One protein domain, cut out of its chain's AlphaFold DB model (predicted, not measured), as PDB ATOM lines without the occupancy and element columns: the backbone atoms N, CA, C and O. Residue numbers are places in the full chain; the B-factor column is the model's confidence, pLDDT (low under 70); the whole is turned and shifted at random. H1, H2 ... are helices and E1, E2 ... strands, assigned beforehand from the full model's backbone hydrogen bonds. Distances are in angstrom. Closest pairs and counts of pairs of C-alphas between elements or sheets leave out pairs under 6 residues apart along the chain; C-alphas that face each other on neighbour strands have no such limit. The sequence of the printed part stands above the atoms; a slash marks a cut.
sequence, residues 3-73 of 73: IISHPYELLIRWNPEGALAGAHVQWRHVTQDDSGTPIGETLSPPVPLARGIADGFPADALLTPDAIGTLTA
ATOM      1  N   ILE A   3      23.792  17.024  35.014       94.38
ATOM      2  CA  ILE A   3      23.466  17.033  33.583       94.38
ATOM      3  C   ILE A   3      24.483  17.924  32.881       94.38
ATOM      4  O   ILE A   3      24.634  19.090  33.246       94.38
ATOM      5  N   ILE A   4      25.169  17.371  31.881       94.88
ATOM      6  CA  ILE A   4      26.147  18.091  31.064       94.88
ATOM      7  C   ILE A   4      25.600  18.224  29.645       94.88
ATOM      8  O   ILE A   4      25.154  17.238  29.052       94.88
ATOM      9  N   SER A   5      25.651  19.439  29.099       92.94
ATOM     10  CA  SER A   5      25.222  19.736  27.733       92.94
ATOM     11  C   SER A   5      26.416  19.822  26.791       92.94
ATOM     12  O   SER A   5      27.363  20.567  27.037       92.94
ATOM     13  N   HIS A   6      26.340  19.095  25.681       92.38
ATOM     14  CA  HIS A   6      27.340  19.116  24.619       92.38
ATOM     15  C   HIS A   6      26.704  19.551  23.295       92.38
ATOM     16  O   HIS A   6      25.605  19.077  22.983       92.38
ATOM     17  N   PRO A   7      27.374  20.399  22.492       91.94
ATOM     18  CA  PRO A   7      26.994  20.612  21.100       91.94
ATOM     19  C   PRO A   7      26.884  19.266  20.376       91.94
ATOM     20  O   PRO A   7      27.767  18.417  20.521       91.94
ATOM     21  N   TYR A   8      25.797  19.051  19.635       93.50
ATOM     22  CA  TYR A   8      25.537  17.778  18.967       93.50
ATOM     23  C   TYR A   8      25.270  17.939  17.471       93.50
ATOM     24  O   TYR A   8      25.994  17.361  16.666       93.50
ATOM     25  N   GLU A   9      24.281  18.747  17.088       93.19
ATOM     26  CA  GLU A   9      23.895  18.914  15.683       93.19
ATOM     27  C   GLU A   9      23.745  20.392  15.319       93.19
ATOM     28  O   GLU A   9      23.133  21.155  16.063       93.19
ATOM     29  N   LEU A  10      24.270  20.764  14.149       90.31
ATOM     30  CA  LEU A  10      23.907  21.965  13.401       90.31
ATOM     31  C   LEU A  10      23.360  21.508  12.047       90.31
ATOM     32  O   LEU A  10      24.099  20.930  11.249       90.31
ATOM     33  N   LEU A  11      22.086  21.786  11.778       91.56
ATOM     34  CA  LEU A  11      21.455  21.491  10.496       91.56
ATOM     35  C   LEU A  11      21.164  22.797   9.762       91.56
ATOM     36  O   LEU A  11      20.434  23.637  10.278       91.56
ATOM     37  N   ILE A  12      21.682  22.930   8.542       89.50
ATOM     38  CA  ILE A  12      21.401  24.044   7.629       89.50
ATOM     39  C   ILE A  12      20.662  23.480   6.416       89.50
ATOM     40  O   ILE A  12      21.023  22.422   5.899       89.50
ATOM     41  N   ARG A  13      19.600  24.158   5.985       91.50
ATOM     42  CA  ARG A  13      18.743  23.736   4.874       91.50
ATOM     43  C   ARG A  13      18.748  24.799   3.791       91.50
ATOM     44  O   ARG A  13      18.716  25.994   4.084       91.50
ATOM     45  N   TRP A  14      18.715  24.339   2.550       90.31
ATOM     46  CA  TRP A  14      18.550  25.171   1.367       90.31
ATOM     47  C   TRP A  14      17.229  24.837   0.678       90.31
ATOM     48  O   TRP A  14      16.740  23.708   0.777       90.31
ATOM     49  N   ASN A  15      16.649  25.818  -0.003       91.44
ATOM     50  CA  ASN A  15      15.522  25.600  -0.902       91.44
ATOM     51  C   ASN A  15      16.018  25.058  -2.264       91.44
ATOM     52  O   ASN A  15      17.229  25.020  -2.512       91.44
ATOM     53  N   PRO A  16      15.111  24.621  -3.158       95.31
ATOM     54  CA  PRO A  16      15.480  24.126  -4.486       95.31
ATOM     55  C   PRO A  16      16.256  25.132  -5.350       95.31
ATOM     56  O   PRO A  16      16.994  24.729  -6.245       95.31
ATOM     57  N   GLU A  17      16.127  26.429  -5.072       94.38
ATOM     58  CA  GLU A  17      16.833  27.511  -5.759       94.38
ATOM     59  C   GLU A  17      18.269  27.720  -5.237       94.38
ATOM     60  O   GLU A  17      19.013  28.536  -5.779       94.38
ATOM     61  N   GLY A  18      18.676  26.985  -4.195       87.50
ATOM     62  CA  GLY A  18      20.005  27.077  -3.587       87.50
ATOM     63  C   GLY A  18      20.166  28.228  -2.590       87.50
ATOM     64  O   GLY A  18      21.289  28.526  -2.183       87.50
ATOM     65  N   ALA A  19      19.074  28.867  -2.166       86.62
ATOM     66  CA  ALA A  19      19.064  29.862  -1.097       86.62
ATOM     67  C   ALA A  19      18.860  29.204   0.277       86.62
ATOM     68  O   ALA A  19      18.257  28.136   0.384       86.62
ATOM     69  N   LEU A  20      19.353  29.841   1.341       86.81
ATOM     70  CA  LEU A  20      19.137  29.376   2.714       86.81
ATOM     71  C   LEU A  20      17.644  29.399   3.068       86.81
ATOM     72  O   LEU A  20      16.956  30.383   2.814       86.81
ATOM     73  N   ALA A  21      17.163  28.313   3.674       89.31
ATOM     74  CA  ALA A  21      15.749  28.085   3.976       89.31
ATOM     75  C   ALA A  21      15.475  27.725   5.447       89.31
ATOM     76  O   ALA A  21      14.332  27.481   5.829       89.31
ATOM     77  N   GLY A  22      16.515  27.638   6.277       89.69
ATOM     78  CA  GLY A  22      16.382  27.371   7.705       89.69
ATOM     79  C   GLY A  22      17.658  26.795   8.302       89.69
ATOM     80  O   GLY A  22      18.414  26.104   7.620       89.69
ATOM     81  N   ALA A  23      17.884  27.047   9.588       90.44
ATOM     82  CA  ALA A  23      18.914  26.353  10.342       90.44
ATOM     83  C   ALA A  23      18.490  26.139  11.795       90.44
ATOM     84  O   ALA A  23      17.786  26.968  12.375       90.44
ATOM     85  N   HIS A  24      18.925  25.027  12.383       92.38
ATOM     86  CA  HIS A  24      18.708  24.726  13.796       92.38
ATOM     87  C   HIS A  24      19.944  24.092  14.424       92.38
ATOM     88  O   HIS A  24      20.766  23.490  13.733       92.38
ATOM     89  N   VAL A  25      20.027  24.188  15.746       92.31
ATOM     90  CA  VAL A  25      21.016  23.504  16.581       92.31
ATOM     91  C   VAL A  25      20.332  22.591  17.598       92.31
ATOM     92  O   VAL A  25      19.189  22.832  17.994       92.31
ATOM     93  N   GLN A  26      21.022  21.529  18.006       94.88
ATOM     94  CA  GLN A  26      20.602  20.631  19.084       94.88
ATOM     95  C   GLN A  26      21.773  20.275  19.984       94.88
ATOM     96  O   GLN A  26      22.891  20.065  19.512       94.88
ATOM     97  N   TRP A  27      21.491  20.103  21.269       94.56
ATOM     98  CA  TRP A  27      22.454  19.643  22.259       94.56
ATOM     99  C   TRP A  27      22.146  18.218  22.691       94.56
ATOM    100  O   TRP A  27      20.991  17.798  22.768       94.56
ATOM    101  N   ARG A  28      23.205  17.491  23.037       96.31
ATOM    102  CA  ARG A  28      23.119  16.211  23.733       96.31
ATOM    103  C   ARG A  28      23.308  16.459  25.220       96.31
ATOM    104  O   ARG A  28      24.329  17.003  25.635       96.31
ATOM    105  N   HIS A  29      22.322  16.057  26.009       96.44
ATOM    106  CA  HIS A  29      22.355  16.121  27.462       96.44
ATOM    107  C   HIS A  29      22.722  14.750  28.011       96.44
ATOM    108  O   HIS A  29      21.981  13.784  27.816       96.44
ATOM    109  N   VAL A  30      23.857  14.673  28.698       97.56
ATOM    110  CA  VAL A  30      24.337  13.454  29.351       97.56
ATOM    111  C   VAL A  30      24.095  13.587  30.850       97.56
ATOM    112  O   VAL A  30      24.632  14.491  31.492       97.56
ATOM    113  N   THR A  31      23.291  12.685  31.407       97.88
ATOM    114  CA  THR A  31      23.084  12.569  32.851       97.88
ATOM    115  C   THR A  31      24.150  11.645  33.420       97.88
ATOM    116  O   THR A  31      24.275  10.498  32.989       97.88
ATOM    117  N   GLN A  32      24.905  12.133  34.399       98.12
ATOM    118  CA  GLN A  32      25.939  11.369  35.089       98.12
ATOM    119  C   GLN A  32      25.583  11.167  36.564       98.12
ATOM    120  O   GLN A  32      24.975  12.039  37.205       98.12
ATOM    121  N   ASP A  33      25.978  10.015  37.102       96.81
ATOM    122  CA  ASP A  33      25.955   9.761  38.540       96.81
ATOM    123  C   ASP A  33      27.061  10.543  39.278       96.81
ATOM    124  O   ASP A  33      27.808  11.323  38.684       96.81
ATOM    125  N   ASP A  34      27.162  10.354  40.595       95.75
ATOM    126  CA  ASP A  34      28.132  11.075  41.431       95.75
ATOM    127  C   ASP A  34      29.594  10.656  41.172       95.75
ATOM    128  O   ASP A  34      30.515  11.359  41.582       95.75
ATOM    129  N   SER A  35      29.818   9.539  40.469       95.56
ATOM    130  CA  SER A  35      31.146   9.085  40.035       95.56
ATOM    131  C   SER A  35      31.554   9.635  38.663       95.56
ATOM    132  O   SER A  35      32.685   9.423  38.229       95.56
ATOM    133  N   GLY A  36      30.650  10.345  37.976       94.19
ATOM    134  CA  GLY A  36      30.839  10.815  36.603       94.19
ATOM    135  C   GLY A  36      30.483   9.774  35.536       94.19
ATOM    136  O   GLY A  36      30.695  10.026  34.348       94.19
ATOM    137  N   THR A  37      29.921   8.624  35.917       96.38
ATOM    138  CA  THR A  37      29.511   7.586  34.964       96.38
ATOM    139  C   THR A  37      28.221   8.017  34.255       96.38
ATOM    140  O   THR A  37      27.259   8.390  34.932       96.38
ATOM    141  N   PRO A  38      28.151   7.978  32.907       96.38
ATOM    142  CA  PRO A  38      26.915   8.243  32.176       96.38
ATOM    143  C   PRO A  38      25.842   7.200  32.500       96.38
ATOM    144  O   PRO A  38      26.067   6.002  32.343       96.38
ATOM    145  N   ILE A  39      24.667   7.662  32.919       97.31
ATOM    146  CA  ILE A  39      23.521   6.809  33.279       97.31
ATOM    147  C   ILE A  39      22.275   7.090  32.435       97.31
ATOM    148  O   ILE A  39      21.272   6.388  32.549       97.31
ATOM    149  N   GLY A  40      22.315   8.109  31.578       97.00
ATOM    150  CA  GLY A  40      21.226   8.421  30.665       97.00
ATOM    151  C   GLY A  40      21.584   9.547  29.712       97.00
ATOM    152  O   GLY A  40      22.478  10.348  29.981       97.00
ATOM    153  N   GLU A  41      20.869   9.603  28.593       97.19
ATOM    154  CA  GLU A  41      21.089  10.604  27.557       97.19
ATOM    155  C   GLU A  41      19.771  11.052  26.941       97.19
ATOM    156  O   GLU A  41      18.849  10.256  26.761       97.19
ATOM    157  N   THR A  42      19.694  12.335  26.603       97.56
ATOM    158  CA  THR A  42      18.571  12.920  25.867       97.56
ATOM    159  C   THR A  42      19.087  13.951  24.871       97.56
ATOM    160  O   THR A  42      20.176  14.502  25.040       97.56
ATOM    161  N   LEU A  43      18.306  14.213  23.826       97.06
ATOM    162  CA  LEU A  43      18.553  15.322  22.911       97.06
ATOM    163  C   LEU A  43      17.633  16.484  23.267       97.06
ATOM    164  O   LEU A  43      16.465  16.280  23.613       97.06
ATOM    165  N   SER A  44      18.156  17.703  23.178       95.00
ATOM    166  CA  SER A  44      17.313  18.888  23.232       95.00
ATOM    167  C   SER A  44      16.370  18.914  22.024       95.00
ATOM    168  O   SER A  44      16.701  18.380  20.961       95.00
ATOM    169  N   PRO A  45      15.227  19.607  22.121       95.25
ATOM    170  CA  PRO A  45      14.499  20.011  20.929       95.25
ATOM    171  C   PRO A  45      15.412  20.808  19.977       95.25
ATOM    172  O   PRO A  45      16.337  21.481  20.450       95.25
ATOM    173  N   PRO A  46      15.158  20.768  18.658       93.19
ATOM    174  CA  PRO A  46      15.806  21.672  17.722       93.19
ATOM    175  C   PRO A  46      15.480  23.123  18.070       93.19
ATOM    176  O   PRO A  46      14.312  23.496  18.182       93.19
ATOM    177  N   VAL A  47      16.520  23.940  18.215       91.31
ATOM    178  CA  VAL A  47      16.406  25.377  18.466       91.31
ATOM    179  C   VAL A  47      16.819  26.117  17.196       91.31
ATOM    180  O   VAL A  47      17.887  25.813  16.660       91.31
ATOM    181  N   PRO A  48      16.014  27.067  16.685       89.69
ATOM    182  CA  PRO A  48      16.405  27.880  15.540       89.69
ATOM    183  C   PRO A  48      17.775  28.523  15.756       89.69
ATOM    184  O   PRO A  48      18.068  29.039  16.836       89.69
ATOM    185  N   LEU A  49      18.617  28.486  14.726       85.81
ATOM    186  CA  LEU A  49      19.916  29.132  14.791       85.81
ATOM    187  C   LEU A  49      19.714  30.651  14.829       85.81
ATOM    188  O   LEU A  49      19.206  31.242  13.880       85.81
ATOM    189  N   ALA A  50      20.152  31.275  15.916       76.62
ATOM    190  CA  ALA A  50      20.179  32.721  16.074       76.62
ATOM    191  C   ALA A  50      21.534  33.153  16.637       76.62
ATOM    192  O   ALA A  50      22.243  32.377  17.289       76.62
ATOM    193  N   ARG A  51      21.893  34.417  16.405       69.62
ATOM    194  CA  ARG A  51      23.134  34.992  16.929       69.62
ATOM    195  C   ARG A  51      23.141  34.905  18.463       69.62
ATOM    196  O   ARG A  51      22.204  35.368  19.103       69.62
ATOM    197  N   GLY A  52      24.182  34.300  19.037       69.31
ATOM    198  CA  GLY A  52      24.320  34.103  20.489       69.31
ATOM    199  C   GLY A  52      23.598  32.882  21.082       69.31
ATOM    200  O   GLY A  52      23.734  32.638  22.272       69.31
ATOM    201  N   ILE A  53      22.855  32.100  20.286       68.25
ATOM    202  CA  ILE A  53      22.262  30.811  20.719       68.25
ATOM    203  C   ILE A  53      23.143  29.617  20.307       68.25
ATOM    204  O   ILE A  53      22.954  28.495  20.763       68.25
ATOM    205  N   ALA A  54      24.158  29.858  19.479       67.25
ATOM    206  CA  ALA A  54      25.034  28.840  18.915       67.25
ATOM    207  C   ALA A  54      26.293  28.568  19.758       67.25
ATOM    208  O   ALA A  54      27.310  28.158  19.205       67.25
ATOM    209  N   ASP A  55      26.267  28.813  21.070       72.62
ATOM    210  CA  ASP A  55      27.446  28.618  21.919       72.62
ATOM    211  C   ASP A  55      27.958  27.171  21.827       72.62
ATOM    212  O   ASP A  55      27.235  26.198  22.067       72.62
ATOM    213  N   GLY A  56      29.226  27.035  21.429       75.94
ATOM    214  CA  GLY A  56      29.872  25.750  21.150       75.94
ATOM    215  C   GLY A  56      29.697  25.221  19.718       75.94
ATOM    216  O   GLY A  56      30.304  24.205  19.385       75.94
ATOM    217  N   PHE A  57      28.938  25.904  18.858       80.19
ATOM    218  CA  PHE A  57      28.824  25.612  17.428       80.19
ATOM    219  C   PHE A  57      29.589  26.636  16.579       80.19
ATOM    220  O   PHE A  57      29.558  27.832  16.870       80.19
ATOM    221  N   PRO A  58      30.222  26.217  15.470       75.75
ATOM    222  CA  PRO A  58      30.974  27.110  14.588       75.75
ATOM    223  C   PRO A  58      30.057  27.903  13.635       75.75
ATOM    224  O   PRO A  58      30.340  28.004  12.443       75.75
ATOM    225  N   ALA A  59      28.938  28.450  14.123       75.75
ATOM    226  CA  ALA A  59      27.935  29.108  13.280       75.75
ATOM    227  C   ALA A  59      28.511  30.310  12.513       75.75
ATOM    228  O   ALA A  59      28.345  30.387  11.300       75.75
ATOM    229  N   ASP A  60      29.272  31.173  13.192       73.81
ATOM    230  CA  ASP A  60      29.911  32.353  12.586       73.81
ATOM    231  C   ASP A  60      31.057  31.997  11.616       73.81
ATOM    232  O   ASP A  60      31.477  32.827  10.813       73.81
ATOM    233  N   ALA A  61      31.584  30.769  11.683       74.06
ATOM    234  CA  ALA A  61      32.590  30.278  10.740       74.06
ATOM    235  C   ALA A  61      31.961  29.657   9.481       74.06
ATOM    236  O   ALA A  61      32.621  29.564   8.448       74.06
ATOM    237  N   LEU A  62      30.704  29.212   9.568       75.44
ATOM    238  CA  LEU A  62      29.983  28.544   8.482       75.44
ATOM    239  C   LEU A  62      29.031  29.483   7.738       75.44
ATOM    240  O   LEU A  62      28.770  29.277   6.554       75.44
ATOM    241  N   LEU A  63      28.506  30.499   8.421       77.12
ATOM    242  CA  LEU A  63      27.551  31.457   7.884       77.12
ATOM    243  C   LEU A  63      28.051  32.878   8.126       77.12
ATOM    244  O   LEU A  63      28.529  33.214   9.206       77.12
ATOM    245  N   THR A  64      27.900  33.737   7.119       80.06
ATOM    246  CA  THR A  64      28.133  35.171   7.307       80.06
ATOM    247  C   THR A  64      27.035  35.769   8.201       80.06
ATOM    248  O   THR A  64      25.916  35.246   8.233       80.06
ATOM    249  N   PRO A  65      27.292  36.891   8.900       70.69
ATOM    250  CA  PRO A  65      26.263  37.562   9.698       70.69
ATOM    251  C   PRO A  65      24.975  37.876   8.914       70.69
ATOM    252  O   PRO A  65      23.878  37.715   9.447       70.69
ATOM    253  N   ASP A  66      25.098  38.243   7.633       74.75
ATOM    254  CA  ASP A  66      23.961  38.522   6.741       74.75
ATOM    255  C   ASP A  66      23.125  37.264   6.444       74.75
ATOM    256  O   ASP A  66      21.891  37.305   6.401       74.75
ATOM    257  N   ALA A  67      23.790  36.115   6.288       73.38
ATOM    258  CA  ALA A  67      23.133  34.829   6.094       73.38
ATOM    259  C   ALA A  67      22.349  34.398   7.346       73.38
ATOM    260  O   ALA A  67      21.234  33.895   7.224       73.38
ATOM    261  N   ILE A  68      22.881  34.659   8.547       70.25
ATOM    262  CA  ILE A  68      22.172  34.412   9.815       70.25
ATOM    263  C   ILE A  68      20.936  35.312   9.930       70.25
ATOM    264  O   ILE A  68      19.871  34.832  10.305       70.25
ATOM    265  N   GLY A  69      21.039  36.590   9.547       66.88
ATOM    266  CA  GLY A  69      19.897  37.514   9.547       66.88
ATOM    267  C   GLY A  69      18.738  37.047   8.657       66.88
ATOM    268  O   GLY A  69      17.576  37.196   9.032       66.88
ATOM    269  N   THR A  70      19.050  36.408   7.526       71.25
ATOM    270  CA  THR A  70      18.060  35.855   6.580       71.25
ATOM    271  C   THR A  70      17.297  34.655   7.158       71.25
ATOM    272  O   THR A  70      16.164  34.400   6.771       71.25
ATOM    273  N   LEU A  71      17.893  33.923   8.105       72.94
ATOM    274  CA  LEU A  71      17.279  32.761   8.759       72.94
ATOM    275  C   LEU A  71      16.304  33.137   9.884       72.94
ATOM    276  O   LEU A  71      15.517  32.297  10.315       72.94
ATOM    277  N   THR A  72      16.386  34.372  10.380       61.62
ATOM    278  CA  THR A  72      15.601  34.876  11.520       61.62
ATOM    279  C   THR A  72      14.455  35.816  11.130       61.62
ATOM    280  O   THR A  72      13.733  36.264  12.022       61.62
ATOM    281  N   ALA A  73      14.329  36.152   9.841       49.53
ATOM    282  CA  ALA A  73      13.380  37.132   9.301       49.53
ATOM    283  C   ALA A  73      12.089  36.496   8.764       49.53
ATOM    284  O   ALA A  73      12.146  35.346   8.275       49.53
TER     285      ALA A  73
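What this domain is: This is residues 3 to 73 of the 73 residues of an uncharacterized protein of Azospirillum sp. TSH58 (UniProt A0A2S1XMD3). A long, narrow sheet makes the length of a rod: E1 and E2 form a long hairpin, and the shorter E3 runs beside E2 near the end where E2 finishes. Toward the other end two short helices form a small cluster at one side of the hairpin, H2 over E2 and H1 near H2, reached by the long unnamed stretch of residues 44 to 58. The printed part has 71 residues, with three named strands and two named helices that follow along the chain as E1, E2, E3, H1, H2; the class is mixed, helices and strands. The sheet, E1 - E2 - E3, is antiparallel, a meander, each strand the antiparallel neighbour of the one before. The whole is loose, with a radius of gyration of the C-alphas of 14.9 A and spans of 50 by 22 by 17 A.

Where its parts are: E2, residues 20 to 32, measures 37.7 A. E1, residues 3 to 14, measures 33.6 A and begins at C-alpha 3, (23.466, 17.033, 33.583). E3 is residues 38 to 43, 14.3 A. H1 is residues 59 to 62, and H2, residues 65 to 71, ends at C-alpha 71, (17.279, 32.761, 8.759).

How they stand to each other: E1 and E2 are antiparallel at 163 degrees, with N 6 and O 28 at 2.9 A. The hairpin E2 and E3 is antiparallel at 162 degrees, with N 29 and O 42 at 2.8 A. Residues 47 to 48 pair antiparallel with residues 24 to 25 of E2. H2 is on the sheet, over E2, at a height over the sheet of 9.0 A, and stands up from it at 69 degrees. The closest C-alphas of E2 and H2, those of Gly 22 and Leu 71, are 5.6 A apart. H1 and H2 meet only through their link. H1 is apart from E1, but only just, at 8.2 A. In H2 every O i to N i+4 pair is within hydrogen-bond range; H1 is too short for such a pair.

The domain as a whole: The C-alphas of Glu 17 and Ser 35, the two farthest apart, are 51.4 A from each other. The printed part has no cut, and the link from E3 to H1 is long, with 15 residues. The mean pLDDT of the printed part is 86.1; residues 51 to 54, 69 and 72 to 73 are under 70.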